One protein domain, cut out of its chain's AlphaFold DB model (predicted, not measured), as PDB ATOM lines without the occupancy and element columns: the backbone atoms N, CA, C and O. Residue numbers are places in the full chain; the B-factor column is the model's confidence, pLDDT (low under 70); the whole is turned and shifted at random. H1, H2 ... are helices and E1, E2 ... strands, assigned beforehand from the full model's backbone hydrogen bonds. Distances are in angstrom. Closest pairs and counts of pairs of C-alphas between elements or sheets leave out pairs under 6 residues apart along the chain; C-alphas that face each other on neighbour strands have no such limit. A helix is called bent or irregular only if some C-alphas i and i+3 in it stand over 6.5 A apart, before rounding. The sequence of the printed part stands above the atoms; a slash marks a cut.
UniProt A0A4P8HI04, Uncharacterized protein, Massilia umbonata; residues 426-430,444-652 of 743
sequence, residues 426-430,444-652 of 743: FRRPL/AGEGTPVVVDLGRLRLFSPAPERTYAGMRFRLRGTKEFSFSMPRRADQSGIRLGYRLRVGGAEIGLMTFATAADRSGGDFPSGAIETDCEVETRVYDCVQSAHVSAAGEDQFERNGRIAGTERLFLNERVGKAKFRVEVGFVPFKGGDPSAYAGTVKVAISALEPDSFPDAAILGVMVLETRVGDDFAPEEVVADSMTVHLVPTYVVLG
ATOM      1  N   PHE A 426     -17.877 -13.193 -29.086       90.75
ATOM      2  CA  PHE A 426     -17.521 -13.669 -27.769       90.75
ATOM      3  C   PHE A 426     -17.619 -15.194 -27.695       90.75
ATOM      4  O   PHE A 426     -18.640 -15.811 -28.031       90.75
ATOM      5  N   ARG A 427     -16.552 -15.824 -27.204       89.19
ATOM      6  CA  ARG A 427     -16.510 -17.249 -26.887       89.19
ATOM      7  C   ARG A 427     -16.227 -17.449 -25.414       89.19
ATOM      8  O   ARG A 427     -15.363 -16.814 -24.819       89.19
ATOM      9  N   ARG A 428     -16.990 -18.360 -24.811       78.75
ATOM     10  CA  ARG A 428     -16.720 -18.845 -23.459       78.75
ATOM     11  C   ARG A 428     -15.809 -20.065 -23.574       78.75
ATOM     12  O   ARG A 428     -16.043 -20.878 -24.471       78.75
ATOM     13  N   PRO A 429     -14.816 -20.226 -22.686       66.69
ATOM     14  CA  PRO A 429     -14.063 -21.466 -22.629       66.69
ATOM     15  C   PRO A 429     -15.040 -22.626 -22.415       66.69
ATOM     16  O   PRO A 429     -15.902 -22.565 -21.532       66.69
ATOM     17  N   LEU A 430     -14.926 -23.665 -23.245       52.22
ATOM     18  CA  LEU A 430     -15.585 -24.947 -23.017       52.22
ATOM     19  C   LEU A 430     -14.966 -25.542 -21.751       52.22
ATOM     20  O   LEU A 430     -13.925 -26.191 -21.802       52.22
ATOM     21  N   ALA A 444     -20.655 -16.426 -14.533       52.44
ATOM     22  CA  ALA A 444     -19.910 -15.563 -13.640       52.44
ATOM     23  C   ALA A 444     -19.599 -16.388 -12.385       52.44
ATOM     24  O   ALA A 444     -20.507 -17.018 -11.850       52.44
ATOM     25  N   GLY A 445     -18.337 -16.449 -11.947       56.84
ATOM     26  CA  GLY A 445     -17.995 -17.084 -10.665       56.84
ATOM     27  C   GLY A 445     -18.723 -16.425  -9.483       56.84
ATOM     28  O   GLY A 445     -19.513 -15.501  -9.682       56.84
ATOM     29  N   GLU A 446     -18.444 -16.862  -8.251       66.88
ATOM     30  CA  GLU A 446     -18.953 -16.176  -7.054       66.88
ATOM     31  C   GLU A 446     -18.641 -14.673  -7.141       66.88
ATOM     32  O   GLU A 446     -17.482 -14.264  -7.243       66.88
ATOM     33  N   GLY A 447     -19.695 -13.854  -7.205       78.75
ATOM     34  CA  GLY A 447     -19.555 -12.408  -7.299       78.75
ATOM     35  C   GLY A 447     -19.052 -11.835  -5.980       78.75
ATOM     36  O   GLY A 447     -19.414 -12.314  -4.908       78.75
ATOM     37  N   THR A 448     -18.236 -10.789  -6.046       87.38
ATOM     38  CA  THR A 448     -17.777 -10.070  -4.854       87.38
ATOM     39  C   THR A 448     -18.720  -8.899  -4.575       87.38
ATOM     40  O   THR A 448     -18.920  -8.080  -5.479       87.38
ATOM     41  N   PRO A 449     -19.298  -8.782  -3.365       90.44
ATOM     42  CA  PRO A 449     -20.094  -7.618  -2.997       90.44
ATOM     43  C   PRO A 449     -19.277  -6.336  -3.131       90.44
ATOM     44  O   PRO A 449     -18.147  -6.252  -2.650       90.44
ATOM     45  N   VAL A 450     -19.854  -5.335  -3.784       91.56
ATOM     46  CA  VAL A 450     -19.266  -4.004  -3.938       91.56
ATOM     47  C   VAL A 450     -20.322  -2.944  -3.679       91.56
ATOM     48  O   VAL A 450     -21.513  -3.161  -3.899       91.56
ATOM     49  N   VAL A 451     -19.881  -1.782  -3.217       89.88
ATOM     50  CA  VAL A 451     -20.730  -0.604  -3.053       89.88
ATOM     51  C   VAL A 451     -20.259   0.430  -4.064       89.88
ATOM     52  O   VAL A 451     -19.064   0.712  -4.145       89.88
ATOM     53  N   VAL A 452     -21.187   0.941  -4.868       88.12
ATOM     54  CA  VAL A 452     -20.919   1.885  -5.959       88.12
ATOM     55  C   VAL A 452     -21.735   3.152  -5.717       88.12
ATOM     56  O   VAL A 452     -22.856   3.072  -5.222       88.12
ATOM     57  N   ASP A 453     -21.200   4.321  -6.053       87.44
ATOM     58  CA  ASP A 453     -21.937   5.588  -6.080       87.44
ATOM     59  C   ASP A 453     -22.083   6.093  -7.530       87.44
ATOM     60  O   ASP A 453     -21.670   5.436  -8.487       87.44
ATOM     61  N   LEU A 454     -22.700   7.259  -7.728       85.12
ATOM     62  CA  LEU A 454     -22.803   7.876  -9.060       85.12
ATOM     63  C   LEU A 454     -21.492   8.553  -9.517       85.12
ATOM     64  O   LEU A 454     -21.492   9.291 -10.503       85.12
ATOM     65  N   GLY A 455     -20.380   8.358  -8.806       82.50
ATOM     66  CA  GLY A 455     -19.102   9.002  -9.081       82.50
ATOM     67  C   GLY A 455     -19.224  10.526  -9.118       82.50
ATOM     68  O   GLY A 455     -19.870  11.151  -8.273       82.50
ATOM     69  N   ARG A 456     -18.639  11.150 -10.147       79.75
ATOM     70  CA  ARG A 456     -18.701  12.609 -10.358       79.75
ATOM     71  C   ARG A 456     -20.131  13.127 -10.589       79.75
ATOM     72  O   ARG A 456     -20.406  14.287 -10.284       79.75
ATOM     73  N   LEU A 457     -21.056  12.284 -11.061       84.00
ATOM     74  CA  LEU A 457     -22.455  12.663 -11.300       84.00
ATOM     75  C   LEU A 457     -23.280  12.805 -10.019       84.00
ATOM     76  O   LEU A 457     -24.379  13.355 -10.079       84.00
ATOM     77  N   ARG A 458     -22.763  12.383  -8.857       84.94
ATOM     78  CA  ARG A 458     -23.453  12.544  -7.567       84.94
ATOM     79  C   ARG A 458     -23.906  13.984  -7.307       84.94
ATOM     80  O   ARG A 458     -24.969  14.184  -6.742       84.94
ATOM     81  N   LEU A 459     -23.152  14.971  -7.802       80.88
ATOM     82  CA  LEU A 459     -23.460  16.403  -7.697       80.88
ATOM     83  C   LEU A 459     -24.804  16.790  -8.330       80.88
ATOM     84  O   LEU A 459     -25.383  17.799  -7.955       80.88
ATOM     85  N   PHE A 460     -25.300  16.004  -9.282       84.19
ATOM     86  CA  PHE A 460     -26.564  16.253  -9.979       84.19
ATOM     87  C   PHE A 460     -27.669  15.288  -9.545       84.19
ATOM     88  O   PHE A 460     -28.775  15.328 -10.082       84.19
ATOM     89  N   SER A 461     -27.373  14.410  -8.584       82.56
ATOM     90  CA  SER A 461     -28.341  13.495  -7.994       82.56
ATOM     91  C   SER A 461     -29.147  14.204  -6.902       82.56
ATOM     92  O   SER A 461     -28.569  14.960  -6.119       82.56
ATOM     93  N   PRO A 462     -30.456  13.927  -6.769       72.50
ATOM     94  CA  PRO A 462     -31.235  14.383  -5.618       72.50
ATOM     95  C   PRO A 462     -30.790  13.740  -4.295       72.50
ATOM     96  O   PRO A 462     -31.105  14.260  -3.230       72.50
ATOM     97  N   ALA A 463     -30.051  12.630  -4.358       83.38
ATOM     98  CA  ALA A 463     -29.458  11.959  -3.208       83.38
ATOM     99  C   ALA A 463     -27.954  11.717  -3.471       83.38
ATOM    100  O   ALA A 463     -27.577  10.630  -3.915       83.38
ATOM    101  N   PRO A 464     -27.083  12.724  -3.255       80.44
ATOM    102  CA  PRO A 464     -25.655  12.650  -3.592       80.44
ATOM    103  C   PRO A 464     -24.872  11.634  -2.747       80.44
ATOM    104  O   PRO A 464     -23.897  11.069  -3.230       80.44
ATOM    105  N   GLU A 465     -25.324  11.372  -1.519       85.88
ATOM    106  CA  GLU A 465     -24.720  10.393  -0.600       85.88
ATOM    107  C   GLU A 465     -25.259   8.968  -0.806       85.88
ATOM    108  O   GLU A 465     -24.889   8.037  -0.087       85.88
ATOM    109  N   ARG A 466     -26.183   8.773  -1.757       89.62
ATOM    110  CA  ARG A 466     -26.777   7.460  -2.000       89.62
ATOM    111  C   ARG A 466     -25.749   6.532  -2.634       89.62
ATOM    112  O   ARG A 466     -25.248   6.782  -3.728       89.62
ATOM    113  N   THR A 467     -25.523   5.410  -1.966       91.88
ATOM    114  CA  THR A 467     -24.728   4.298  -2.477       91.88
ATOM    115  C   THR A 467     -25.614   3.128  -2.880       91.88
ATOM    116  O   THR A 467     -26.660   2.892  -2.273       91.88
ATOM    117  N   TYR A 468     -25.157   2.347  -3.849       92.75
ATOM    118  CA  TYR A 468     -25.877   1.220  -4.422       92.75
ATOM    119  C   TYR A 468     -25.075  -0.050  -4.180       92.75
ATOM    120  O   TYR A 468     -23.896  -0.140  -4.533       92.75
ATOM    121  N   ALA A 469     -25.717  -1.036  -3.560       91.75
ATOM    122  CA  ALA A 469     -25.139  -2.360  -3.430       91.75
ATOM    123  C   ALA A 469     -25.134  -3.050  -4.801       91.75
ATOM    124  O   ALA A 469     -26.136  -3.049  -5.518       91.75
ATOM    125  N   GLY A 470     -24.004  -3.650  -5.152       91.56
ATOM    126  CA  GLY A 470     -23.816  -4.392  -6.388       91.56
ATOM    127  C   GLY A 470     -22.964  -5.630  -6.180       91.56
ATOM    128  O   GLY A 470     -22.372  -5.847  -5.123       91.56
ATOM    129  N   MET A 471     -22.884  -6.445  -7.224       91.88
ATOM    130  CA  MET A 471     -22.031  -7.630  -7.250       91.88
ATOM    131  C   MET A 471     -21.053  -7.510  -8.413       91.88
ATOM    132  O   MET A 471     -21.471  -7.351  -9.562       91.88
ATOM    133  N   ARG A 472     -19.750  -7.561  -8.123       89.75
ATOM    134  CA  ARG A 472     -18.688  -7.559  -9.130       89.75
ATOM    135  C   ARG A 472     -18.395  -8.980  -9.581       89.75
ATOM    136  O   ARG A 472     -18.199  -9.874  -8.762       89.75
ATOM    137  N   PHE A 473     -18.307  -9.167 -10.886       89.88
ATOM    138  CA  PHE A 473     -18.054 -10.450 -11.516       89.88
ATOM    139  C   PHE A 473     -16.881 -10.360 -12.484       89.88
ATOM    140  O   PHE A 473     -16.642  -9.325 -13.106       89.88
ATOM    141  N   ARG A 474     -16.180 -11.483 -12.652       88.19
ATOM    142  CA  ARG A 474     -15.164 -11.653 -13.695       88.19
ATOM    143  C   ARG A 474     -15.823 -12.154 -14.972       88.19
ATOM    144  O   ARG A 474     -16.565 -13.143 -14.932       88.19
ATOM    145  N   LEU A 475     -15.523 -11.526 -16.102       84.31
ATOM    146  CA  LEU A 475     -15.938 -12.040 -17.401       84.31
ATOM    147  C   LEU A 475     -14.856 -12.989 -17.924       84.31
ATOM    148  O   LEU A 475     -13.753 -12.572 -18.263       84.31
ATOM    149  N   ARG A 476     -15.165 -14.288 -17.975       81.56
ATOM    150  CA  ARG A 476     -14.276 -15.297 -18.564       81.56
ATOM    151  C   ARG A 476     -14.684 -15.552 -20.011       81.56
ATOM    152  O   ARG A 476     -15.780 -16.059 -20.257       81.56
ATOM    153  N   GLY A 477     -13.808 -15.219 -20.949       84.94
ATOM    154  CA  GLY A 477     -14.017 -15.472 -22.368       84.94
ATOM    155  C   GLY A 477     -12.992 -14.782 -23.254       84.94
ATOM    156  O   GLY A 477     -12.151 -14.020 -22.779       84.94
ATOM    157  N   THR A 478     -13.090 -15.073 -24.542       91.44
ATOM    158  CA  THR A 478     -12.246 -14.530 -25.602       91.44
ATOM    159  C   THR A 478     -13.117 -13.791 -26.614       91.44
ATOM    160  O   THR A 478     -14.265 -14.166 -26.868       91.44
ATOM    161  N   LYS A 479     -12.589 -12.704 -27.173       94.12
ATOM    162  CA  LYS A 479     -13.161 -12.015 -28.332       94.12
ATOM    163  C   LYS A 479     -12.433 -12.533 -29.564       94.12
ATOM    164  O   LYS A 479     -11.224 -12.362 -29.682       94.12
ATOM    165  N   GLU A 480     -13.161 -13.197 -30.446       95.25
ATOM    166  CA  GLU A 480     -12.632 -13.874 -31.619       95.25
ATOM    167  C   GLU A 480     -13.141 -13.236 -32.903       95.25
ATOM    168  O   GLU A 480     -14.335 -12.995 -33.072       95.25
ATOM    169  N   PHE A 481     -12.241 -13.032 -33.850       94.75
ATOM    170  CA  PHE A 481     -12.582 -12.621 -35.204       94.75
ATOM    171  C   PHE A 481     -11.616 -13.265 -36.188       94.75
ATOM    172  O   PHE A 481     -10.616 -13.884 -35.817       94.75
ATOM    173  N   SER A 482     -11.937 -13.156 -37.469       93.94
ATOM    174  CA  SER A 482     -11.101 -13.735 -38.502       93.94
ATOM    175  C   SER A 482     -11.187 -12.956 -39.795       93.94
ATOM    176  O   SER A 482     -12.274 -12.521 -40.165       93.94
ATOM    177  N   PHE A 483     -10.072 -12.863 -40.507       92.44
ATOM    178  CA  PHE A 483      -9.995 -12.217 -41.811       92.44
ATOM    179  C   PHE A 483      -9.168 -13.063 -42.776       92.44
ATOM    180  O   PHE A 483      -8.455 -13.986 -42.375       92.44
ATOM    181  N   SER A 484      -9.311 -12.787 -44.070       90.69
ATOM    182  CA  SER A 484      -8.609 -13.528 -45.115       90.69
ATOM    183  C   SER A 484      -7.279 -12.881 -45.463       90.69
ATOM    184  O   SER A 484      -7.134 -11.662 -45.431       90.69
ATOM    185  N   MET A 485      -6.317 -13.724 -45.820       88.31
ATOM    186  CA  MET A 485      -4.978 -13.324 -46.225       88.31
ATOM    187  C   MET A 485      -4.521 -14.222 -47.382       88.31
ATOM    188  O   MET A 485      -4.667 -15.446 -47.286       88.31
ATOM    189  N   PRO A 486      -3.991 -13.672 -48.486       86.69
ATOM    190  CA  PRO A 486      -3.421 -14.473 -49.560       86.69
ATOM    191  C   PRO A 486      -2.058 -15.036 -49.141       86.69
ATOM    192  O   PRO A 486      -1.334 -14.417 -48.362       86.69
ATOM    193  N   ARG A 487      -1.682 -16.200 -49.678       82.19
ATOM    194  CA  ARG A 487      -0.295 -16.677 -49.597       82.19
ATOM    195  C   ARG A 487       0.586 -15.929 -50.592       82.19
ATOM    196  O   ARG A 487       0.116 -15.100 -51.373       82.19
ATOM    197  N   ARG A 488       1.873 -16.278 -50.605       82.75
ATOM    198  CA  ARG A 488       2.793 -15.852 -51.659       82.75
ATOM    199  C   ARG A 488       2.232 -16.213 -53.036       82.75
ATOM    200  O   ARG A 488       1.869 -17.366 -53.279       82.75
ATOM    201  N   ALA A 489       2.182 -15.226 -53.919       82.38
ATOM    202  CA  ALA A 489       1.653 -15.370 -55.260       82.38
ATOM    203  C   ALA A 489       2.499 -16.315 -56.124       82.38
ATOM    204  O   ALA A 489       3.728 -16.250 -56.110       82.38
ATOM    205  N   ASP A 490       1.822 -17.158 -56.908       78.12
ATOM    206  CA  ASP A 490       2.461 -18.141 -57.792       78.12
ATOM    207  C   ASP A 490       3.178 -17.490 -58.981       78.12
ATOM    208  O   ASP A 490       4.237 -17.962 -59.383       78.12
ATOM    209  N   GLN A 491       2.598 -16.428 -59.559       83.94
ATOM    210  CA  GLN A 491       3.102 -15.828 -60.797       83.94
ATOM    211  C   GLN A 491       4.073 -14.682 -60.529       83.94
ATOM    212  O   GLN A 491       5.214 -14.725 -60.982       83.94
ATOM    213  N   SER A 492       3.656 -13.667 -59.767       85.94
ATOM    214  CA  SER A 492       4.550 -12.556 -59.420       85.94
ATOM    215  C   SER A 492       5.658 -12.959 -58.443       85.94
ATOM    216  O   SER A 492       6.665 -12.265 -58.335       85.94
ATOM    217  N   GLY A 493       5.481 -14.056 -57.696       85.50
ATOM    218  CA  GLY A 493       6.393 -14.449 -56.627       85.50
ATOM    219  C   GLY A 493       6.379 -13.496 -55.430       85.50
ATOM    220  O   GLY A 493       7.250 -13.616 -54.567       85.50
ATOM    221  N   ILE A 494       5.432 -12.558 -55.358       88.88
ATOM    222  CA  ILE A 494       5.336 -11.549 -54.298       88.88
ATOM    223  C   ILE A 494       4.540 -12.100 -53.119       88.88
ATOM    224  O   ILE A 494       3.526 -12.780 -53.284       88.88
ATOM    225  N   ARG A 495       4.991 -11.791 -51.905       90.25
ATOM    226  CA  ARG A 495       4.254 -12.048 -50.667       90.25
ATOM    227  C   ARG A 495       3.879 -10.716 -50.041       90.25
ATOM    228  O   ARG A 495       4.759  -9.911 -49.743       90.25
ATOM    229  N   LEU A 496       2.585 -10.501 -49.837       91.62
ATOM    230  CA  LEU A 496       2.088  -9.318 -49.141       91.62
ATOM    231  C   LEU A 496       2.506  -9.356 -47.661       91.62
ATOM    232  O   LEU A 496       2.667 -10.428 -47.076       91.62
ATOM    233  N   GLY A 497       2.733  -8.189 -47.069       91.94
ATOM    234  CA  GLY A 497       3.020  -8.052 -45.645       91.94
ATOM    235  C   GLY A 497       1.741  -7.794 -44.862       91.94
ATOM    236  O   GLY A 497       0.866  -7.086 -45.346       91.94
ATOM    237  N   TYR A 498       1.637  -8.344 -43.657       93.69
ATOM    238  CA  TYR A 498       0.503  -8.124 -42.766       93.69
ATOM    239  C   TYR A 498       0.973  -7.893 -41.336       93.69
ATOM    240  O   TYR A 498       1.786  -8.656 -40.800       93.69
ATOM    241  N   ARG A 499       0.424  -6.858 -40.700       94.44
ATOM    242  CA  ARG A 499       0.601  -6.572 -39.273       94.44
ATOM    243  C   ARG A 499      -0.755  -6.326 -38.631       94.44
ATOM    244  O   ARG A 499      -1.611  -5.676 -39.221       94.44
ATOM    245  N   LEU A 500      -0.942  -6.833 -37.422       95.50
ATOM    246  CA  LEU A 500      -2.113  -6.564 -36.599       95.50
ATOM    247  C   LEU A 500      -1.715  -5.576 -35.505       95.50
ATOM    248  O   LEU A 500      -0.755  -5.819 -34.779       95.50
ATOM    249  N   ARG A 501      -2.452  -4.477 -35.365       95.44
ATOM    250  CA  ARG A 501      -2.307  -3.548 -34.245       95.44
ATOM    251  C   ARG A 501      -3.533  -3.650 -33.344       95.44
ATOM    252  O   ARG A 501      -4.642  -3.432 -33.821       95.44
ATOM    253  N   VAL A 502      -3.343  -3.957 -32.061       93.88
ATOM    254  CA  VAL A 502      -4.418  -4.070 -31.056       93.88
ATOM    255  C   VAL A 502      -4.101  -3.151 -29.886       93.88
ATOM    256  O   VAL A 502      -3.094  -3.335 -29.210       93.88
ATOM    257  N   GLY A 503      -4.932  -2.135 -29.650       86.50
ATOM    258  CA  GLY A 503      -4.732  -1.196 -28.539       86.50
ATOM    259  C   GLY A 503      -3.377  -0.474 -28.569       86.50
ATOM    260  O   GLY A 503      -2.865  -0.101 -27.522       86.50
ATOM    261  N   GLY A 504      -2.769  -0.328 -29.752       86.44
ATOM    262  CA  GLY A 504      -1.428   0.243 -29.936       86.44
ATOM    263  C   GLY A 504      -0.284  -0.778 -29.984       86.44
ATOM    264  O   GLY A 504       0.757  -0.463 -30.554       86.44
ATOM    265  N   ALA A 505      -0.475  -2.001 -29.479       90.69
ATOM    266  CA  ALA A 505       0.517  -3.072 -29.584       90.69
ATOM    267  C   ALA A 505       0.570  -3.633 -31.013       90.69
ATOM    268  O   ALA A 505      -0.478  -3.870 -31.615       90.69
ATOM    269  N   GLU A 506       1.771  -3.851 -31.555       93.44
ATOM    270  CA  GLU A 506       1.981  -4.366 -32.914       93.44
ATOM    271  C   GLU A 506       2.378  -5.842 -32.918       93.44
ATOM    272  O   GLU A 506       3.301  -6.255 -32.221       93.44
ATOM    273  N   ILE A 507       1.710  -6.622 -33.765       93.62
ATOM    274  CA  ILE A 507       1.907  -8.060 -33.920       93.62
ATOM    275  C   ILE A 507       2.180  -8.325 -35.402       93.62
ATOM    276  O   ILE A 507       1.310  -8.148 -36.260       93.62
ATOM    277  N   GLY A 508       3.413  -8.713 -35.726       91.25
ATOM    278  CA  GLY A 508       3.798  -9.071 -37.090       91.25
ATOM    279  C   GLY A 508       3.179 -10.407 -37.490       91.25
ATOM    280  O   GLY A 508       3.440 -11.415 -36.841       91.25
ATOM    281  N   LEU A 509       2.373 -10.423 -38.554       90.25
ATOM    282  CA  LEU A 509       1.721 -11.642 -39.039       90.25
ATOM    283  C   LEU A 509       2.506 -12.269 -40.184       90.25
ATOM    284  O   LEU A 509       2.777 -13.464 -40.184       90.25
ATOM    285  N   MET A 510       2.874 -11.452 -41.169       88.69
ATOM    286  CA  MET A 510       3.621 -11.889 -42.340       88.69
ATOM    287  C   MET A 510       4.486 -10.743 -42.852       88.69
ATOM    288  O   MET A 510       4.024  -9.613 -42.973       88.69
ATOM    289  N   THR A 511       5.749 -11.016 -43.164       89.25
ATOM    290  CA  THR A 511       6.646  -9.997 -43.720       89.25
ATOM    291  C   THR A 511       6.491  -9.929 -45.234       89.25
ATOM    292  O   THR A 511       6.498 -10.970 -45.903       89.25
ATOM    293  N   PHE A 512       6.415  -8.712 -45.771       91.19
ATOM    294  CA  PHE A 512       6.452  -8.475 -47.212       91.19
ATOM    295  C   PHE A 512       7.724  -9.073 -47.829       91.19
ATOM    296  O   PHE A 512       8.795  -9.007 -47.226       91.19
ATOM    297  N   ALA A 513       7.607  -9.669 -49.011       88.44
ATOM    298  CA  ALA A 513       8.745 -10.212 -49.743       88.44
ATOM    299  C   ALA A 513       8.545 -10.047 -51.249       88.44
ATOM    300  O   ALA A 513       7.453 -10.275 -51.778       88.44
ATOM    301  N   THR A 514       9.618  -9.677 -51.942       86.31
ATOM    302  CA  THR A 514       9.618  -9.529 -53.399       86.31
ATOM    303  C   THR A 514       9.887 -10.865 -54.097       86.31
ATOM    304  O   THR A 514      10.233 -11.866 -53.469       86.31
ATOM    305  N   ALA A 515       9.786 -10.887 -55.429       79.56
ATOM    306  CA  ALA A 515      10.166 -12.051 -56.232       79.56
ATOM    307  C   ALA A 515      11.639 -12.469 -56.035       79.56
ATOM    308  O   ALA A 515      11.962 -13.655 -56.121       79.56
ATOM    309  N   ALA A 516      12.532 -11.510 -55.755       77.00
ATOM    310  CA  ALA A 516      13.951 -11.776 -55.510       77.00
ATOM    311  C   ALA A 516      14.183 -12.504 -54.172       77.00
ATOM    312  O   ALA A 516      15.118 -13.300 -54.045       77.00
ATOM    313  N   ASP A 517      13.298 -12.288 -53.199       73.81
ATOM    314  CA  ASP A 517      13.393 -12.864 -51.863       73.81
ATOM    315  C   ASP A 517      12.877 -14.306 -51.865       73.81
ATOM    316  O   ASP A 517      11.676 -14.578 -51.832       73.81
ATOM    317  N   ARG A 518      13.785 -15.285 -51.893       61.34
ATOM    318  CA  ARG A 518      13.421 -16.717 -51.904       61.34
ATOM    319  C   ARG A 518      13.001 -17.275 -50.535       61.34
ATOM    320  O   ARG A 518      12.671 -18.451 -50.434       61.34
ATOM    321  N   SER A 519      12.991 -16.460 -49.479       58.06
ATOM    322  CA  SER A 519      12.660 -16.895 -48.116       58.06
ATOM    323  C   SER A 519      11.147 -17.034 -47.878       58.06
ATOM    324  O   SER A 519      10.428 -16.033 -47.833       58.06
ATOM    325  N   GLY A 520      10.689 -18.270 -47.642       55.50
ATOM    326  CA  GLY A 520       9.350 -18.621 -47.141       55.50
ATOM    327  C   GLY A 520       8.223 -18.481 -48.174       55.50
ATOM    328  O   GLY A 520       7.848 -17.372 -48.553       55.50
ATOM    329  N   GLY A 521       7.668 -19.605 -48.635       57.50
ATOM    330  CA  GLY A 521       6.475 -19.635 -49.496       57.50
ATOM    331  C   GLY A 521       5.161 -19.806 -48.730       57.50
ATOM    332  O   GLY A 521       4.103 -19.446 -49.245       57.50
ATOM    333  N   ASP A 522       5.247 -20.307 -47.499       65.81
ATOM    334  CA  ASP A 522       4.095 -20.821 -46.770       65.81
ATOM    335  C   ASP A 522       3.500 -19.780 -45.820       65.81
ATOM    336  O   ASP A 522       4.149 -18.801 -45.432       65.81
ATOM    337  N   PHE A 523       2.243 -20.007 -45.437       70.94
ATOM    338  CA  PHE A 523       1.645 -19.310 -44.305       70.94
ATOM    339  C   PHE A 523       2.493 -19.511 -43.040       70.94
ATOM    340  O   PHE A 523       3.148 -20.550 -42.908       70.94
ATOM    341  N   PRO A 524       2.465 -18.564 -42.088       74.94
ATOM    342  CA  PRO A 524       3.133 -18.750 -40.808       74.94
ATOM    343  C   PRO A 524       2.685 -20.063 -40.155       74.94
ATOM    344  O   PRO A 524       1.492 -20.305 -39.966       74.94
ATOM    345  N   SER A 525       3.648 -20.931 -39.843       68.50
ATOM    346  CA  SER A 525       3.403 -22.190 -39.147       68.50
ATOM    347  C   SER A 525       3.521 -21.969 -37.639       68.50
ATOM    348  O   SER A 525       4.608 -21.659 -37.153       68.50
ATOM    349  N   GLY A 526       2.424 -22.154 -36.905       71.31
ATOM    350  CA  GLY A 526       2.376 -22.006 -35.446       71.31
ATOM    351  C   GLY A 526       1.439 -20.890 -34.984       71.31
ATOM    352  O   GLY A 526       1.117 -19.978 -35.745       71.31
ATOM    353  N   ALA A 527       0.971 -20.994 -33.740       82.56
ATOM    354  CA  ALA A 527       0.212 -19.926 -33.102       82.56
ATOM    355  C   ALA A 527       1.173 -18.820 -32.644       82.56
ATOM    356  O   ALA A 527       2.225 -19.107 -32.071       82.56
ATOM    357  N   ILE A 528       0.818 -17.566 -32.909       90.56
ATOM    358  CA  ILE A 528       1.501 -16.399 -32.352       90.56
ATOM    359  C   ILE A 528       0.750 -16.024 -31.083       90.56
ATOM    360  O   ILE A 528      -0.424 -15.674 -31.156       90.56
ATOM    361  N   GLU A 529       1.416 -16.083 -29.937       93.12
ATOM    362  CA  GLU A 529       0.862 -15.629 -28.663       93.12
ATOM    363  C   GLU A 529       1.651 -14.411 -28.193       93.12
ATOM    364  O   GLU A 529       2.884 -14.407 -28.190       93.12
ATOM    365  N   THR A 530       0.952 -13.336 -27.845       94.25
ATOM    366  CA  THR A 530       1.580 -12.100 -27.376       94.25
ATOM    367  C   THR A 530       0.789 -11.533 -26.210       94.25
ATOM    368  O   THR A 530      -0.393 -11.215 -26.345       94.25
ATOM    369  N   ASP A 531       1.462 -11.400 -25.069       96.12
ATOM    370  CA  ASP A 531       0.933 -10.713 -23.896       96.12
ATOM    371  C   ASP A 531       1.224  -9.216 -24.032       96.12
ATOM    372  O   ASP A 531       2.372  -8.794 -24.177       96.12
ATOM    373  N   CYS A 532       0.166  -8.418 -23.999       94.62
ATOM    374  CA  CYS A 532       0.193  -6.980 -24.204       94.62
ATOM    375  C   CYS A 532      -0.197  -6.261 -22.910       94.62
ATOM    376  O   CYS A 532      -1.211  -6.582 -22.287       94.62
ATOM    377  N   GLU A 533       0.570  -5.238 -22.548       95.12
ATOM    378  CA  GLU A 533       0.211  -4.254 -21.527       95.12
ATOM    379  C   GLU A 533       0.304  -2.869 -22.166       95.12
ATOM    380  O   GLU A 533       1.378  -2.460 -22.612       95.12
ATOM    381  N   VAL A 534      -0.823  -2.162 -22.254       93.44
ATOM    382  CA  VAL A 534      -0.905  -0.860 -22.934       93.44
ATOM    383  C   VAL A 534      -1.530   0.189 -22.024       93.44
ATOM    384  O   VAL A 534      -2.495  -0.083 -21.307       93.44
ATOM    385  N   GLU A 535      -0.983   1.403 -22.065       94.25
ATOM    386  CA  GLU A 535      -1.593   2.572 -21.435       94.25
ATOM    387  C   GLU A 535      -2.727   3.085 -22.332       94.25
ATOM    388  O   GLU A 535      -2.521   3.386 -23.507       94.25
ATOM    389  N   THR A 536      -3.947   3.130 -21.801       91.50
ATOM    390  CA  THR A 536      -5.152   3.481 -22.563       91.50
ATOM    391  C   THR A 536      -6.218   4.108 -21.663       91.50
ATOM    392  O   THR A 536      -6.041   4.251 -20.452       91.50
ATOM    393  N   ARG A 537      -7.343   4.511 -22.259       89.31
ATOM    394  CA  ARG A 537      -8.535   4.918 -21.516       89.31
ATOM    395  C   ARG A 537      -9.243   3.682 -20.977       89.31
ATOM    396  O   ARG A 537      -9.582   2.777 -21.739       89.31
ATOM    397  N   VAL A 538      -9.451   3.669 -19.666       92.06
ATOM    398  CA  VAL A 538     -10.123   2.589 -18.949       92.06
ATOM    399  C   VAL A 538     -11.370   3.101 -18.237       92.06
ATOM    400  O   VAL A 538     -11.488   4.294 -17.943       92.06
ATOM    401  N   TYR A 539     -12.297   2.185 -17.980       91.06
ATOM    402  CA  TYR A 539     -13.648   2.476 -17.520       91.06
ATOM    403  C   TYR A 539     -14.107   1.454 -16.484       91.06
ATOM    404  O   TYR A 539     -13.782   0.267 -16.566       91.06
ATOM    405  N   ASP A 540     -14.975   1.886 -15.579       89.81
ATOM    406  CA  ASP A 540     -15.743   0.970 -14.744       89.81
ATOM    407  C   ASP A 540     -16.962   0.484 -15.540       89.81
ATOM    408  O   ASP A 540     -17.816   1.278 -15.942       89.81
ATOM    409  N   CYS A 541     -17.055  -0.823 -15.791       91.94
ATOM    410  CA  CYS A 541     -18.192  -1.406 -16.504       91.94
ATOM    411  C   CYS A 541     -19.303  -1.791 -15.520       91.94
ATOM    412  O   CYS A 541     -19.139  -2.706 -14.706       91.94
ATOM    413  N   VAL A 542     -20.464  -1.146 -15.630       92.31
ATOM    414  CA  VAL A 542     -21.662  -1.475 -14.841       92.31
ATOM    415  C   VAL A 542     -22.802  -1.923 -15.749       92.31
ATOM    416  O   VAL A 542     -22.949  -1.424 -16.866       92.31
ATOM    417  N   GLN A 543     -23.616  -2.873 -15.291       93.69
ATOM    418  CA  GLN A 543     -24.737  -3.396 -16.071       93.69
ATOM    419  C   GLN A 543     -25.941  -3.807 -15.219       93.69
ATOM    420  O   GLN A 543     -25.801  -4.145 -14.048       93.69
ATOM    421  N   SER A 544     -27.139  -3.765 -15.799       92.50
ATOM    422  CA  SER A 544     -28.386  -4.059 -15.076       92.50
ATOM    423  C   SER A 544     -28.647  -5.556 -14.880       92.50
ATOM    424  O   SER A 544     -29.454  -5.941 -14.041       92.50
ATOM    425  N   ALA A 545     -27.994  -6.411 -15.670       89.19
ATOM    426  CA  ALA A 545     -28.134  -7.862 -15.616       89.19
ATOM    427  C   ALA A 545     -26.894  -8.555 -16.198       89.19
ATOM    428  O   ALA A 545     -26.063  -7.924 -16.854       89.19
ATOM    429  N   HIS A 546     -26.773  -9.866 -15.981       87.12
ATOM    430  CA  HIS A 546     -25.769 -10.681 -16.665       87.12
ATOM    431  C   HIS A 546     -26.059 -10.790 -18.161       87.12
ATOM    432  O   HIS A 546     -27.211 -10.866 -18.587       87.12
ATOM    433  N   VAL A 547     -24.988 -10.868 -18.948       84.75
ATOM    434  CA  VAL A 547     -25.055 -10.885 -20.408       84.75
ATOM    435  C   VAL A 547     -24.647 -12.264 -20.931       84.75
ATOM    436  O   VAL A 547     -23.663 -12.871 -20.492       84.75
ATOM    437  N   SER A 548     -25.446 -12.805 -21.851       85.38
ATOM    438  CA  SER A 548     -25.141 -14.056 -22.550       85.38
ATOM    439  C   SER A 548     -24.042 -13.839 -23.598       85.38
ATOM    440  O   SER A 548     -23.771 -12.710 -23.985       85.38
ATOM    441  N   ALA A 549     -23.431 -14.907 -24.121       85.50
ATOM    442  CA  ALA A 549     -22.462 -14.757 -25.215       85.50
ATOM    443  C   ALA A 549     -23.077 -14.066 -26.451       85.50
ATOM    444  O   ALA A 549     -22.455 -13.192 -27.037       85.50
ATOM    445  N   ALA A 550     -24.335 -14.378 -26.781       86.44
ATOM    446  CA  ALA A 550     -25.059 -13.696 -27.854       86.44
ATOM    447  C   ALA A 550     -25.346 -12.217 -27.535       86.44
ATOM    448  O   ALA A 550     -25.373 -11.387 -28.437       86.44
ATOM    449  N   GLY A 551     -25.549 -11.880 -26.256       87.56
ATOM    450  CA  GLY A 551     -25.652 -10.492 -25.811       87.56
ATOM    451  C   GLY A 551     -24.327  -9.739 -25.960       87.56
ATOM    452  O   GLY A 551     -24.332  -8.595 -26.397       87.56
ATOM    453  N   GLU A 552     -23.191 -10.383 -25.685       89.50
ATOM    454  CA  GLU A 552     -21.866  -9.804 -25.952       89.50
ATOM    455  C   GLU A 552     -21.635  -9.582 -27.454       89.50
ATOM    456  O   GLU A 552     -21.174  -8.511 -27.836       89.50
ATOM    457  N   ASP A 553     -22.013 -10.541 -28.307       89.00
ATOM    458  CA  ASP A 553     -21.964 -10.385 -29.772       89.00
ATOM    459  C   ASP A 553     -22.854  -9.219 -30.239       89.00
ATOM    460  O   ASP A 553     -22.485  -8.442 -31.120       89.00
ATOM    461  N   GLN A 554     -24.046  -9.078 -29.645       88.38
ATOM    462  CA  GLN A 554     -24.953  -7.968 -29.935       88.38
ATOM    463  C   GLN A 554     -24.345  -6.624 -29.519       88.38
ATOM    464  O   GLN A 554     -24.536  -5.633 -30.230       88.38
ATOM    465  N   PHE A 555     -23.641  -6.595 -28.386       89.50
ATOM    466  CA  PHE A 555     -22.988  -5.397 -27.880       89.50
ATOM    467  C   PHE A 555     -21.854  -4.943 -28.799       89.50
ATOM    468  O   PHE A 555     -21.824  -3.767 -29.133       89.50
ATOM    469  N   GLU A 556     -20.991  -5.849 -29.274       88.06
ATOM    470  CA  GLU A 556     -19.929  -5.481 -30.228       88.06
ATOM    471  C   GLU A 556     -20.502  -4.888 -31.516       88.06
ATOM    472  O   GLU A 556     -20.001  -3.884 -31.998       88.06
ATOM    473  N   ARG A 557     -21.607  -5.444 -32.031       85.69
ATOM    474  CA  ARG A 557     -22.234  -4.956 -33.269       85.69
ATOM    475  C   ARG A 557     -22.968  -3.623 -33.121       85.69
ATOM    476  O   ARG A 557     -23.076  -2.875 -34.083       85.69
ATOM    477  N   ASN A 558     -23.589  -3.364 -31.968       84.19
ATOM    478  CA  ASN A 558     -24.569  -2.275 -31.834       84.19
ATOM    479  C   ASN A 558     -24.260  -1.275 -30.716       84.19
ATOM    480  O   ASN A 558     -25.021  -0.326 -30.544       84.19
ATOM    481  N   GLY A 559     -23.257  -1.532 -29.876       84.06
ATOM    482  CA  GLY A 559     -22.951  -0.734 -28.685       84.06
ATOM    483  C   GLY A 559     -24.020  -0.839 -27.591       84.06
ATOM    484  O   GLY A 559     -24.014  -0.071 -26.630       84.06
ATOM    485  N   ARG A 560     -24.980  -1.766 -27.730       85.88
ATOM    486  CA  ARG A 560     -26.118  -1.947 -26.815       85.88
ATOM    487  C   ARG A 560     -26.649  -3.375 -26.826       85.88
ATOM    488  O   ARG A 560     -26.554  -4.078 -27.830       85.88
ATOM    489  N   ILE A 561     -27.278  -3.764 -25.718       87.81
ATOM    490  CA  ILE A 561     -27.901  -5.078 -25.520       87.81
ATOM    491  C   ILE A 561     -29.395  -4.866 -25.292       87.81
ATOM    492  O   ILE A 561     -29.796  -4.011 -24.501       87.81
ATOM    493  N   ALA A 562     -30.243  -5.628 -25.980       83.31
ATOM    494  CA  ALA A 562     -31.686  -5.498 -25.793       83.31
ATOM    495  C   ALA A 562     -32.082  -5.869 -24.352       83.31
ATOM    496  O   ALA A 562     -31.750  -6.949 -23.865       83.31
ATOM    497  N   GLY A 563     -32.784  -4.965 -23.662       84.25
ATOM    498  CA  GLY A 563     -33.272  -5.189 -22.296       84.25
ATOM    499  C   GLY A 563     -32.202  -5.174 -21.197       84.25
ATOM    500  O   GLY A 563     -32.543  -5.401 -20.041       84.25
ATOM    501  N   THR A 564     -30.932  -4.903 -21.520       88.00
ATOM    502  CA  THR A 564     -29.858  -4.740 -20.527       88.00
ATOM    503  C   THR A 564     -29.163  -3.404 -20.734       88.00
ATOM    504  O   THR A 564     -28.632  -3.129 -21.808       88.00
ATOM    505  N   GLU A 565     -29.138  -2.575 -19.695       89.81
ATOM    506  CA  GLU A 565     -28.346  -1.350 -19.705       89.81
ATOM    507  C   GLU A 565     -26.914  -1.682 -19.305       89.81
ATOM    508  O   GLU A 565     -26.690  -2.260 -18.245       89.81
ATOM    509  N   ARG A 566     -25.950  -1.318 -20.157       89.75
ATOM    510  CA  ARG A 566     -24.512  -1.378 -19.879       89.75
ATOM    511  C   ARG A 566     -23.941   0.030 -20.000       89.75
ATOM    512  O   ARG A 566     -24.195   0.709 -20.994       89.75
ATOM    513  N   LEU A 567     -23.191   0.462 -18.992       88.69
ATOM    514  CA  LEU A 567     -22.551   1.772 -18.936       88.69
ATOM    515  C   LEU A 567     -21.057   1.608 -18.655       88.69
ATOM    516  O   LEU A 567     -20.656   0.763 -17.855       88.69
ATOM    517  N   PHE A 568     -20.259   2.448 -19.308       88.00
ATOM    518  CA  PHE A 568     -18.826   2.598 -19.080       88.00
ATOM    519  C   PHE A 568     -18.637   3.936 -18.369       88.00
ATOM    520  O   PHE A 568     -18.923   4.986 -18.945       88.00
ATOM    521  N   LEU A 569     -18.260   3.883 -17.095       85.06
ATOM    522  CA  LEU A 569     -18.203   5.037 -16.197       85.06
ATOM    523  C   LEU A 569     -16.758   5.389 -15.841       85.06
ATOM    524  O   LEU A 569     -15.863   4.558 -15.992       85.06
ATOM    525  N   ASN A 570     -16.555   6.600 -15.314       79.88
ATOM    526  CA  ASN A 570     -15.285   7.067 -14.749       79.88
ATOM    527  C   ASN A 570     -14.101   6.891 -15.716       79.88
ATOM    528  O   ASN A 570     -13.134   6.186 -15.399       79.88
ATOM    529  N   GLU A 571     -14.190   7.513 -16.898       84.12
ATOM    530  CA  GLU A 571     -13.111   7.451 -17.888       84.12
ATOM    531  C   GLU A 571     -11.817   8.004 -17.284       84.12
ATOM    532  O   GLU A 571     -11.742   9.158 -16.861       84.12
ATOM    533  N   ARG A 572     -10.758   7.195 -17.293       85.81
ATOM    534  CA  ARG A 572      -9.445   7.593 -16.773       85.81
ATOM    535  C   ARG A 572      -8.316   6.999 -17.597       85.81
ATOM    536  O   ARG A 572      -8.507   6.032 -18.329       85.81
ATOM    537  N   VAL A 573      -7.128   7.589 -17.485       90.00
ATOM    538  CA  VAL A 573      -5.906   6.972 -18.014       90.00
ATOM    539  C   VAL A 573      -5.522   5.825 -17.084       90.00
ATOM    540  O   VAL A 573      -5.412   6.017 -15.874       90.00
ATOM    541  N   GLY A 574      -5.359   4.634 -17.646       92.25
ATOM    542  CA  GLY A 574      -5.003   3.427 -16.914       92.25
ATOM    543  C   GLY A 574      -4.305   2.422 -17.818       92.25
ATOM    544  O   GLY A 574      -3.860   2.752 -18.917       92.25
ATOM    545  N   LYS A 575      -4.197   1.180 -17.349       93.38
ATOM    546  CA  LYS A 575      -3.539   0.098 -18.082       93.38
ATOM    547  C   LYS A 575      -4.532  -1.004 -18.412       93.38
ATOM    548  O   LYS A 575      -5.280  -1.434 -17.539       93.38
ATOM    549  N   ALA A 576      -4.493  -1.484 -19.649       93.62
ATOM    550  CA  ALA A 576      -5.185  -2.695 -20.066       93.62
ATOM    551  C   ALA A 576      -4.153  -3.799 -20.309       93.62
ATOM    552  O   ALA A 576      -3.168  -3.577 -21.019       93.62
ATOM    553  N   LYS A 577      -4.394  -4.983 -19.738       95.75
ATOM    554  CA  LYS A 577      -3.542  -6.160 -19.918       95.75
ATOM    555  C   LYS A 577      -4.334  -7.283 -20.577       95.75
ATOM    556  O   LYS A 577      -5.394  -7.682 -20.090       95.75
ATOM    557  N   PHE A 578      -3.849  -7.768 -21.712       95.44
ATOM    558  CA  PHE A 578      -4.554  -8.754 -22.527       95.44
ATOM    559  C   PHE A 578      -3.586  -9.627 -23.318       95.44
ATOM    560  O   PHE A 578      -2.460  -9.229 -23.591       95.44
ATOM    561  N   ARG A 579      -4.043 -10.812 -23.708       95.88
ATOM    562  CA  ARG A 579      -3.340 -11.717 -24.614       95.88
ATOM    563  C   ARG A 579      -3.986 -11.662 -25.983       95.88
ATOM    564  O   ARG A 579      -5.214 -11.709 -26.080       95.88
ATOM    565  N   VAL A 580      -3.159 -11.604 -27.020       96.25
ATOM    566  CA  VAL A 580      -3.574 -11.820 -28.404       96.25
ATOM    567  C   VAL A 580      -2.994 -13.139 -28.885       96.25
ATOM    568  O   VAL A 580      -1.781 -13.338 -28.847       96.25
ATOM    569  N   GLU A 581      -3.865 -14.027 -29.343       95.31
ATOM    570  CA  GLU A 581      -3.502 -15.304 -29.949       95.31
ATOM    571  C   GLU A 581      -3.902 -15.270 -31.421       95.31
ATOM    572  O   GLU A 581      -5.048 -14.956 -31.757       95.31
ATOM    573  N   VAL A 582      -2.962 -15.573 -32.311       94.44
ATOM    574  CA  VAL A 582      -3.192 -15.593 -33.754       94.44
ATOM    575  C   VAL A 582      -2.871 -16.968 -34.313       94.44
ATOM    576  O   VAL A 582      -1.768 -17.477 -34.142       94.44
ATOM    577  N   GLY A 583      -3.832 -17.557 -35.019       91.31
ATOM    578  CA  GLY A 583      -3.672 -18.815 -35.742       91.31
ATOM    579  C   GLY A 583      -3.935 -18.645 -37.234       91.31
ATOM    580  O   GLY A 583      -4.792 -17.861 -37.640       91.31
ATOM    581  N   PHE A 584      -3.235 -19.422 -38.057       88.38
ATOM    582  CA  PHE A 584      -3.397 -19.417 -39.510       88.38
ATOM    583  C   PHE A 584      -3.999 -20.741 -39.976       88.38
ATOM    584  O   PHE A 584      -3.531 -21.815 -39.601       88.38
ATOM    585  N   VAL A 585      -5.048 -20.669 -40.793       87.06
ATOM    586  CA  VAL A 585      -5.722 -21.843 -41.358       87.06
ATOM    587  C   VAL A 585      -5.818 -21.675 -42.873       87.06
ATOM    588  O   VAL A 585      -6.627 -20.866 -43.330       87.06
ATOM    589  N   PRO A 586      -5.032 -22.417 -43.675       83.50
ATOM    590  CA  PRO A 586      -5.181 -22.413 -45.127       83.50
ATOM    591  C   PRO A 586      -6.603 -22.814 -45.547       83.50
ATOM    592  O   PRO A 586      -7.250 -23.647 -44.901       83.50
ATOM    593  N   PHE A 587      -7.108 -22.237 -46.640       79.19
ATOM    594  CA  PHE A 587      -8.385 -22.660 -47.216       79.19
ATOM    595  C   PHE A 587      -8.337 -24.115 -47.719       79.19
ATOM    596  O   PHE A 587      -7.286 -24.742 -47.768       79.19
ATOM    597  N   LYS A 588      -9.502 -24.672 -48.089       67.75
ATOM    598  CA  LYS A 588      -9.648 -26.065 -48.563       67.75
ATOM    599  C   LYS A 588      -9.124 -27.119 -47.568       67.75
ATOM    600  O   LYS A 588      -8.369 -28.010 -47.928       67.75
ATOM    601  N   GLY A 589      -9.557 -27.035 -46.309       61.75
ATOM    602  CA  GLY A 589      -9.286 -28.083 -45.316       61.75
ATOM    603  C   GLY A 589      -7.842 -28.127 -44.808       61.75
ATOM    604  O   GLY A 589      -7.416 -29.171 -44.328       61.75
ATOM    605  N   GLY A 590      -7.105 -27.015 -44.898       64.81
ATOM    606  CA  GLY A 590      -5.721 -26.931 -44.425       64.81
ATOM    607  C   GLY A 590      -4.678 -27.371 -45.452       64.81
ATOM    608  O   GLY A 590      -3.536 -27.609 -45.070       64.81
ATOM    609  N   ASP A 591      -5.050 -27.470 -46.732       68.06
ATOM    610  CA  ASP A 591      -4.110 -27.736 -47.821       68.06
ATOM    611  C   ASP A 591      -3.040 -26.623 -47.882       68.06
ATOM    612  O   ASP A 591      -3.384 -25.462 -48.137       68.06
ATOM    613  N   PRO A 592      -1.745 -26.938 -47.679       64.12
ATOM    614  CA  PRO A 592      -0.665 -25.953 -47.740       64.12
ATOM    615  C   PRO A 592      -0.560 -25.245 -49.099       64.12
ATOM    616  O   PRO A 592      -0.037 -24.139 -49.181       64.12
ATOM    617  N   SER A 593      -1.084 -25.852 -50.170       65.19
ATOM    618  CA  SER A 593      -1.086 -25.267 -51.514       65.19
ATOM    619  C   SER A 593      -2.178 -24.206 -51.730       65.19
ATOM    620  O   SER A 593      -2.194 -23.526 -52.769       65.19
ATOM    621  N   ALA A 594      -3.088 -24.025 -50.762       71.69
ATOM    622  CA  ALA A 594      -4.198 -23.087 -50.860       71.69
ATOM    623  C   ALA A 594      -3.719 -21.652 -51.122       71.69
ATOM    624  O   ALA A 594      -2.801 -21.151 -50.484       71.69
ATOM    625  N   TYR A 595      -4.373 -20.962 -52.061       75.25
ATOM    626  CA  TYR A 595      -4.005 -19.597 -52.460       75.25
ATOM    627  C   TYR A 595      -4.208 -18.550 -51.346       75.25
ATOM    628  O   TYR A 595      -3.575 -17.498 -51.324       75.25
ATOM    629  N   ALA A 596      -5.124 -18.816 -50.428       83.81
ATOM    630  CA  ALA A 596      -5.441 -17.929 -49.327       83.81
ATOM    631  C   ALA A 596      -5.745 -18.764 -48.082       83.81
ATOM    632  O   ALA A 596      -5.995 -19.971 -48.162       83.81
ATOM    633  N   GLY A 597      -5.706 -18.107 -46.934       85.06
ATOM    634  CA  GLY A 597      -6.028 -18.685 -45.647       85.06
ATOM    635  C   GLY A 597      -6.785 -17.689 -44.787       85.06
ATOM    636  O   GLY A 597      -6.885 -16.500 -45.093       85.06
ATOM    637  N   THR A 598      -7.319 -18.201 -43.691       90.12
ATOM    638  CA  THR A 598      -7.928 -17.415 -42.631       90.12
ATOM    639  C   THR A 598      -6.913 -17.174 -41.529       90.12
ATOM    640  O   THR A 598      -6.351 -18.121 -40.978       90.12
ATOM    641  N   VAL A 599      -6.745 -15.911 -41.160       91.50
ATOM    642  CA  VAL A 599      -6.132 -15.515 -39.895       91.50
ATOM    643  C   VAL A 599      -7.235 -15.496 -38.845       91.50
ATOM    644  O   VAL A 599      -8.228 -14.789 -39.009       91.50
ATOM    645  N   LYS A 600      -7.095 -16.297 -37.793       93.50
ATOM    646  CA  LYS A 600      -7.981 -16.308 -36.625       93.50
ATOM    647  C   LYS A 600      -7.291 -15.566 -35.500       93.50
ATOM    648  O   LYS A 600      -6.159 -15.900 -35.175       93.50
ATOM    649  N   VAL A 601      -7.974 -14.596 -34.913       95.31
ATOM    650  CA  VAL A 601      -7.454 -13.794 -33.808       95.31
ATOM    651  C   VAL A 601      -8.363 -13.984 -32.606       95.31
ATOM    652  O   VAL A 601      -9.579 -13.851 -32.740       95.31
ATOM    653  N   ALA A 602      -7.779 -14.268 -31.447       95.56
ATOM    654  CA  ALA A 602      -8.455 -14.287 -30.159       95.56
ATOM    655  C   ALA A 602      -7.809 -13.262 -29.222       95.56
ATOM    656  O   ALA A 602      -6.590 -13.225 -29.073       95.56
ATOM    657  N   ILE A 603      -8.628 -12.427 -28.589       95.56
ATOM    658  CA  ILE A 603      -8.206 -11.441 -27.592       95.56
ATOM    659  C   ILE A 603      -8.830 -11.826 -26.253       95.56
ATOM    660  O   ILE A 603     -10.048 -11.993 -26.160       95.56
ATOM    661  N   SER A 604      -8.016 -11.961 -25.209       94.19
ATOM    662  CA  SER A 604      -8.479 -12.320 -23.864       94.19
ATOM    663  C   SER A 604      -7.876 -11.412 -22.796       94.19
ATOM    664  O   SER A 604      -6.737 -10.972 -22.918       94.19
ATOM    665  N   ALA A 605      -8.643 -11.095 -21.752       92.81
ATOM    666  CA  ALA A 605      -8.139 -10.298 -20.636       92.81
ATOM    667  C   ALA A 605      -7.159 -11.121 -19.785       92.81
ATOM    668  O   ALA A 605      -7.437 -12.279 -19.466       92.81
ATOM    669  N   LEU A 606      -6.048 -10.509 -19.376       92.38
ATOM    670  CA  LEU A 606      -5.075 -11.112 -18.467       92.38
ATOM    671  C   LEU A 606      -5.178 -10.474 -17.085       92.38
ATOM    672  O   LEU A 606      -5.403  -9.275 -16.963       92.38
ATOM    673  N   GLU A 607      -4.975 -11.287 -16.045       90.31
ATOM    674  CA  GLU A 607      -4.912 -10.832 -14.647       90.31
ATOM    675  C   GLU A 607      -6.077  -9.895 -14.242       90.31
ATOM    676  O   GLU A 607      -5.837  -8.806 -13.716       90.31
ATOM    677  N   PRO A 608      -7.352 -10.303 -14.427       87.44
ATOM    678  CA  PRO A 608      -8.519  -9.434 -14.212       87.44
ATOM    679  C   PRO A 608      -8.663  -8.909 -12.773       87.44
ATOM    680  O   PRO A 608      -9.438  -7.993 -12.532       87.44
ATOM    681  N   ASP A 609      -7.942  -9.486 -11.809       84.56
ATOM    682  CA  ASP A 609      -7.897  -8.987 -10.430       84.56
ATOM    683  C   ASP A 609      -6.953  -7.793 -10.259       84.56
ATOM    684  O   ASP A 609      -7.214  -6.915  -9.442       84.56
ATOM    685  N   SER A 610      -5.861  -7.754 -11.028       89.06
ATOM    686  CA  SER A 610      -4.902  -6.640 -11.028       89.06
ATOM    687  C   SER A 610      -5.288  -5.558 -12.037       89.06
ATOM    688  O   SER A 610      -5.008  -4.384 -11.812       89.06
ATOM    689  N   PHE A 611      -5.980  -5.944 -13.114       90.44
ATOM    690  CA  PHE A 611      -6.471  -5.058 -14.171       90.44
ATOM    691  C   PHE A 611      -7.987  -5.245 -14.353       90.44
ATOM    692  O   PHE A 611      -8.425  -5.858 -15.329       90.44
ATOM    693  N   PRO A 612      -8.809  -4.775 -13.397       90.69
ATOM    694  CA  PRO A 612     -10.249  -5.024 -13.414       90.69
ATOM    695  C   PRO A 612     -11.014  -4.162 -14.423       90.69
ATOM    696  O   PRO A 612     -12.153  -4.494 -14.766       90.69
ATOM    697  N   ASP A 613     -10.411  -3.064 -14.868       93.12
ATOM    698  CA  ASP A 613     -11.078  -2.014 -15.625       93.12
ATOM    699  C   ASP A 613     -11.308  -2.416 -17.082       93.12
ATOM    700  O   ASP A 613     -10.484  -3.079 -17.713       93.12
ATOM    701  N   ALA A 614     -12.444  -1.996 -17.633       93.44
ATOM    702  CA  ALA A 614     -12.766  -2.220 -19.030       93.44
ATOM    703  C   ALA A 614     -12.014  -1.236 -19.936       93.44
ATOM    704  O   ALA A 614     -11.752  -0.100 -19.546       93.44
ATOM    705  N   ALA A 615     -11.711  -1.645 -21.164       92.81
ATOM    706  CA  ALA A 615     -11.036  -0.827 -22.165       92.81
ATOM    707  C   ALA A 615     -11.668  -1.023 -23.548       92.81
ATOM    708  O   ALA A 615     -12.107  -2.119 -23.898       92.81
ATOM    709  N   ILE A 616     -11.678   0.039 -24.351       91.50
ATOM    710  CA  ILE A 616     -12.083  -0.012 -25.759       91.50
ATOM    711  C   ILE A 616     -10.804  -0.030 -26.594       91.50
ATOM    712  O   ILE A 616     -10.051   0.944 -26.609       91.50
ATOM    713  N   LEU A 617     -10.526  -1.157 -27.244       91.62
ATOM    714  CA  LEU A 617      -9.291  -1.379 -27.988       91.62
ATOM    715  C   LEU A 617      -9.540  -1.187 -29.483       91.62
ATOM    716  O   LEU A 617     -10.368  -1.881 -30.069       91.62
ATOM    717  N   GLY A 618      -8.792  -0.280 -30.113       91.75
ATOM    718  CA  GLY A 618      -8.742  -0.196 -31.572       91.75
ATOM    719  C   GLY A 618      -7.970  -1.382 -32.148       91.75
ATOM    720  O   GLY A 618      -6.862  -1.679 -31.693       91.75
ATOM    721  N   VAL A 619      -8.550  -2.042 -33.144       92.81
ATOM    722  CA  VAL A 619      -7.946  -3.139 -33.899       92.81
ATOM    723  C   VAL A 619      -7.772  -2.689 -35.341       92.81
ATOM    724  O   VAL A 619      -8.729  -2.278 -35.986       92.81
ATOM    725  N   MET A 620      -6.552  -2.768 -35.858       94.44
ATOM    726  CA  MET A 620      -6.242  -2.417 -37.243       94.44
ATOM    727  C   MET A 620      -5.395  -3.506 -37.878       94.44
ATOM    728  O   MET A 620      -4.443  -3.991 -37.265       94.44
ATOM    729  N   VAL A 621      -5.706  -3.854 -39.121       94.06
ATOM    730  CA  VAL A 621      -4.825  -4.675 -39.949       94.06
ATOM    731  C   VAL A 621      -4.121  -3.750 -40.931       94.06
ATOM    732  O   VAL A 621      -4.764  -3.000 -41.659       94.06
ATOM    733  N   LEU A 622      -2.795  -3.790 -40.938       94.56
ATOM    734  CA  LEU A 622      -1.953  -3.102 -41.909       94.56
ATOM    735  C   LEU A 622      -1.544  -4.109 -42.984       94.56
ATOM    736  O   LEU A 622      -1.107  -5.214 -42.652       94.56
ATOM    737  N   GLU A 623      -1.685  -3.731 -44.252       94.69
ATOM    738  CA  GLU A 623      -1.234  -4.508 -45.409       94.69
ATOM    739  C   GLU A 623      -0.071  -3.770 -46.081       94.69
ATOM    740  O   GLU A 623      -0.205  -2.616 -46.484       94.69
ATOM    741  N   THR A 624       1.069  -4.442 -46.224       94.62
ATOM    742  CA  THR A 624       2.168  -3.995 -47.081       94.62
ATOM    743  C   THR A 624       2.032  -4.658 -48.446       94.62
ATOM    744  O   THR A 624       1.982  -5.886 -48.553       94.62
ATOM    745  N   ARG A 625       2.003  -3.855 -49.502       93.56
ATOM    746  CA  ARG A 625       1.699  -4.286 -50.871       93.56
ATOM    747  C   ARG A 625       2.515  -3.499 -51.890       93.56
ATOM    748  O   ARG A 625       3.293  -2.633 -51.519       93.56
ATOM    749  N   VAL A 626       2.333  -3.782 -53.174       92.75
ATOM    750  CA  VAL A 626       2.991  -3.057 -54.266       92.75
ATOM    751  C   VAL A 626       2.165  -1.831 -54.662       92.75
ATOM    752  O   VAL A 626       1.115  -1.961 -55.300       92.75
ATOM    753  N   GLY A 627       2.666  -0.642 -54.323       91.19
ATOM    754  CA  GLY A 627       2.111   0.658 -54.703       91.19
ATOM    755  C   GLY A 627       2.145   0.903 -56.215       91.19
ATOM    756  O   GLY A 627       2.718   0.122 -56.977       91.19
ATOM    757  N   ASP A 628       1.494   1.970 -56.685       88.31
ATOM    758  CA  ASP A 628       1.343   2.268 -58.123       88.31
ATOM    759  C   ASP A 628       2.658   2.572 -58.860       88.31
ATOM    760  O   ASP A 628       2.721   2.405 -60.086       88.31
ATOM    761  N   ASP A 629       3.680   2.981 -58.110       89.12
ATOM    762  CA  ASP A 629       5.071   3.209 -58.513       89.12
ATOM    763  C   ASP A 629       5.935   1.934 -58.461       89.12
ATOM    764  O   ASP A 629       7.133   1.985 -58.731       89.12
ATOM    765  N   PHE A 630       5.318   0.787 -58.156       87.12
ATOM    766  CA  PHE A 630       5.955  -0.510 -57.927       87.12
ATOM    767  C   PHE A 630       6.836  -0.587 -56.669       87.12
ATOM    768  O   PHE A 630       7.495  -1.609 -56.458       87.12
ATOM    769  N   ALA A 631       6.822   0.434 -55.807       90.88
ATOM    770  CA  ALA A 631       7.474   0.379 -54.507       90.88
ATOM    771  C   ALA A 631       6.559  -0.287 -53.460       90.88
ATOM    772  O   ALA A 631       5.333  -0.261 -53.595       90.88
ATOM    773  N   PRO A 632       7.120  -0.901 -52.404       92.44
ATOM    774  CA  PRO A 632       6.325  -1.369 -51.278       92.44
ATOM    775  C   PRO A 632       5.656  -0.192 -50.556       92.44
ATOM    776  O   PRO A 632       6.323   0.757 -50.154       92.44
ATOM    777  N   GLU A 633       4.350  -0.287 -50.355       93.94
ATOM    778  CA  GLU A 633       3.528   0.693 -49.649       93.94
ATOM    779  C   GLU A 633       2.771  -0.019 -48.526       93.94
ATOM    780  O   GLU A 633       2.217  -1.100 -48.738       93.94
ATOM    781  N   GLU A 634       2.740   0.577 -47.336       93.31
ATOM    782  CA  GLU A 634       1.911   0.099 -46.232       93.31
ATOM    783  C   GLU A 634       0.638   0.931 -46.119       93.31
ATOM    784  O   GLU A 634       0.687   2.158 -46.053       93.31
ATOM    785  N   VAL A 635      -0.502   0.246 -46.057       92.75
ATOM    786  CA  VAL A 635      -1.821   0.867 -45.943       92.75
ATOM    787  C   VAL A 635      -2.640   0.216 -44.836       92.75
ATOM    788  O   VAL A 635      -2.433  -0.948 -44.485       92.75
ATOM    789  N   VAL A 636      -3.611   0.956 -44.302       92.25
ATOM    790  CA  VAL A 636      -4.635   0.378 -43.424       92.25
ATOM    791  C   VAL A 636      -5.566  -0.472 -44.284       92.25
ATOM    792  O   VAL A 636      -6.254   0.039 -45.164       92.25
ATOM    793  N   ALA A 637      -5.543  -1.783 -44.056       90.50
ATOM    794  CA  ALA A 637      -6.343  -2.752 -44.790       90.50
ATOM    795  C   ALA A 637      -7.811  -2.689 -44.356       90.50
ATOM    796  O   ALA A 637      -8.697  -2.618 -45.207       90.50
ATOM    797  N   ASP A 638      -8.030  -2.711 -43.039       91.88
ATOM    798  CA  ASP A 638      -9.323  -2.534 -42.381       91.88
ATOM    799  C   ASP A 638      -9.122  -2.242 -40.879       91.88
ATOM    800  O   ASP A 638      -8.039  -2.492 -40.325       91.88
ATOM    801  N   SER A 639     -10.160  -1.742 -40.207       91.19
ATOM    802  CA  SER A 639     -10.141  -1.431 -38.775       91.19
ATOM    803  C   SER A 639     -11.484  -1.684 -38.095       91.19
ATOM    804  O   SER A 639     -12.532  -1.521 -38.707       91.19
ATOM    805  N   MET A 640     -11.450  -2.022 -36.811       90.12
ATOM    806  CA  MET A 640     -12.630  -2.151 -35.955       90.12
ATOM    807  C   MET A 640     -12.269  -1.821 -34.503       90.12
ATOM    808  O   MET A 640     -11.103  -1.586 -34.174       90.12
ATOM    809  N   THR A 641     -13.244  -1.890 -33.605       89.75
ATOM    810  CA  THR A 641     -13.015  -1.815 -32.161       89.75
ATOM    811  C   THR A 641     -13.437  -3.097 -31.459       89.75
ATOM    812  O   THR A 641     -14.253  -3.872 -31.953       89.75
ATOM    813  N   VAL A 642     -12.829  -3.355 -30.302       91.00
ATOM    814  CA  VAL A 642     -13.166  -4.480 -29.429       91.00
ATOM    815  C   VAL A 642     -13.305  -3.973 -28.002       91.00
ATOM    816  O   VAL A 642     -12.401  -3.318 -27.475       91.00
ATOM    817  N   HIS A 643     -14.414  -4.316 -27.352       92.00
ATOM    818  CA  HIS A 643     -14.638  -3.987 -25.949       92.00
ATOM    819  C   HIS A 643     -14.055  -5.089 -25.055       92.00
ATOM    820  O   HIS A 643     -14.596  -6.193 -24.932       92.00
ATOM    821  N   LEU A 644     -12.934  -4.787 -24.402       93.00
ATOM    822  CA  LEU A 644     -12.320  -5.655 -23.404       93.00
ATOM    823  C   LEU A 644     -12.937  -5.351 -22.036       93.00
ATOM    824  O   LEU A 644     -12.749  -4.264 -21.499       93.00
ATOM    825  N   VAL A 645     -13.655  -6.310 -21.454       92.94
ATOM    826  CA  VAL A 645     -14.297  -6.158 -20.138       92.94
ATOM    827  C   VAL A 645     -13.774  -7.252 -19.203       92.94
ATOM    828  O   VAL A 645     -14.344  -8.338 -19.191       92.94
ATOM    829  N   PRO A 646     -12.687  -7.027 -18.441       92.00
ATOM    830  CA  PRO A 646     -12.152  -8.028 -17.513       92.00
ATOM    831  C   PRO A 646     -13.111  -8.302 -16.347       92.00
ATOM    832  O   PRO A 646     -13.381  -9.456 -15.992       92.00
ATOM    833  N   THR A 647     -13.672  -7.233 -15.773       91.88
ATOM    834  CA  THR A 647     -14.688  -7.305 -14.719       91.88
ATOM    835  C   THR A 647     -15.854  -6.361 -14.992       91.88
ATOM    836  O   THR A 647     -15.723  -5.373 -15.712       91.88
ATOM    837  N   TYR A 648     -17.013  -6.679 -14.422       92.44
ATOM    838  CA  TYR A 648     -18.206  -5.835 -14.477       92.44
ATOM    839  C   TYR A 648     -18.979  -5.896 -13.160       92.44
ATOM    840  O   TYR A 648     -18.892  -6.881 -12.427       92.44
ATOM    841  N   VAL A 649     -19.770  -4.864 -12.870       93.62
ATOM    842  CA  VAL A 649     -20.651  -4.814 -11.693       93.62
ATOM    843  C   VAL A 649     -22.111  -4.895 -12.121       93.62
ATOM    844  O   VAL A 649     -22.536  -4.156 -13.006       93.62
ATOM    845  N   VAL A 650     -22.883  -5.778 -11.490       93.00
ATOM    846  CA  VAL A 650     -24.343  -5.819 -11.643       93.00
ATOM    847  C   VAL A 650     -24.990  -4.956 -10.565       93.00
ATOM    848  O   VAL A 650     -24.724  -5.165  -9.379       93.00
ATOM    849  N   LEU A 651     -25.819  -3.998 -10.984       93.31
ATOM    850  CA  LEU A 651     -26.513  -3.039 -10.115       93.31
ATOM    851  C   LEU A 651     -28.033  -3.097 -10.309       93.31
ATOM    852  O   LEU A 651     -28.526  -3.520 -11.356       93.31
ATOM    853  N   GLY A 652     -28.768  -2.656  -9.286       91.69
ATOM    854  CA  GLY A 652     -30.227  -2.560  -9.307       91.69
ATOM    855  C   GLY A 652     -30.756  -1.476 -10.252       91.69
ATOM    856  O   GLY A 652     -30.040  -0.562 -10.657       91.69
TER     857      GLY A 652
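What this domain is: This is residues 426 to 430 and 444 to 652 of the 743 residues of an uncharacterized protein of Massilia umbonata (UniProt A0A4P8HI04). One strongly twisted sheet folds round on itself into a loose, flattened and incompletely closed barrel, with E3, E8, E7 and E6 as one wall and E5, E4, E9 and E10 as the other. H2 covers the gap between E10 and E3, and at one end E11, E2 and E1 lengthen the sheet, with H1 beyond them. The 214 printed residues hold three named helices and eleven named strands, in the order E1 H1 E2 E3 E4 E5 E6 H2 E7 H3 E8 E9 E10 E11. The class is mostly strand, and the branched sheet is mixed, with E6 and E11 parallel and the other neighbour pairs antiparallel. The whole is loose, with a radius of gyration of the C-alphas of 21.2 A, and elongated, spanning 71 by 37 by 30 A.

Where its parts are: Find C-alpha 448 at (-17.777, -10.070, -4.854), where E1, residues 448 to 452, begins. Next come H1, 455 to 460, E2, 468 to 474, E3, 478 to 486 and 25.5 A long, E4, 497 to 502, and E5, 505 to 510. E6, 528 to 543, runs 33.5 A and bends by 90 degrees at residue 536. After H2, 549 to 558, E7, 566 to 586, runs 38.1 A and bends by 128 degrees at residue 570. Then read H3, 587 to 590, E8, 596 to 605 and 29.8 A, E9, 614 to 626 and 38.6 A, E10, 632 to 644 and 33.8 A, and E11, 647 to 651, ending at C-alpha 651 (-26.513, -3.039, -10.115).

How they stand to each other: Start at E6: E7 lies on one side, with N 534 and O 576 3.0 A apart, and E9 and E11 on the other, with N 539 and O 614 2.8 A and N 649 and O 541 2.9 A apart. From E7 step to E8 (N 581 to O 602, 2.9 A) and on to the edge strand E3 (N 481 to O 601, 3.0 A). E9 and E10 form a hairpin (N 617 to O 642, 2.9 A). The closest C-alphas of E3 and E10, Lys 479 and Val 642, are 7.6 A apart. H2 lies over E10, slantwise at 55 degrees on the local plane, at a height over the sheet of 7.5 A. H3 is on the same face, over none of the strands. H1 only grazes the sheet with residues 455 to 457; it is irregular, but only just, with C-alphas 456 and 459 6.6 A apart. Every O i to N i+4 pair of H2 is within hydrogen-bond range; H1 has 0 of 2, but 2 of 3 O i to N i+3 pairs, and H3 is too short for an O i to N i+4 pair.

The domain as a whole: The C-alphas farthest apart, Pro 462 and Ala 516, are 72.2 A apart. Residues 431 to 443 are not printed, and C-alphas 430 and 444 are 14.0 A apart across this cut. The link from E5 to E6, residues 511 to 527, is long. Mean pLDDT of the printed part is 86.8; look for values under 70 at 429 to 430, 444 to 446, 518 to 522, 525 and 588 to 593.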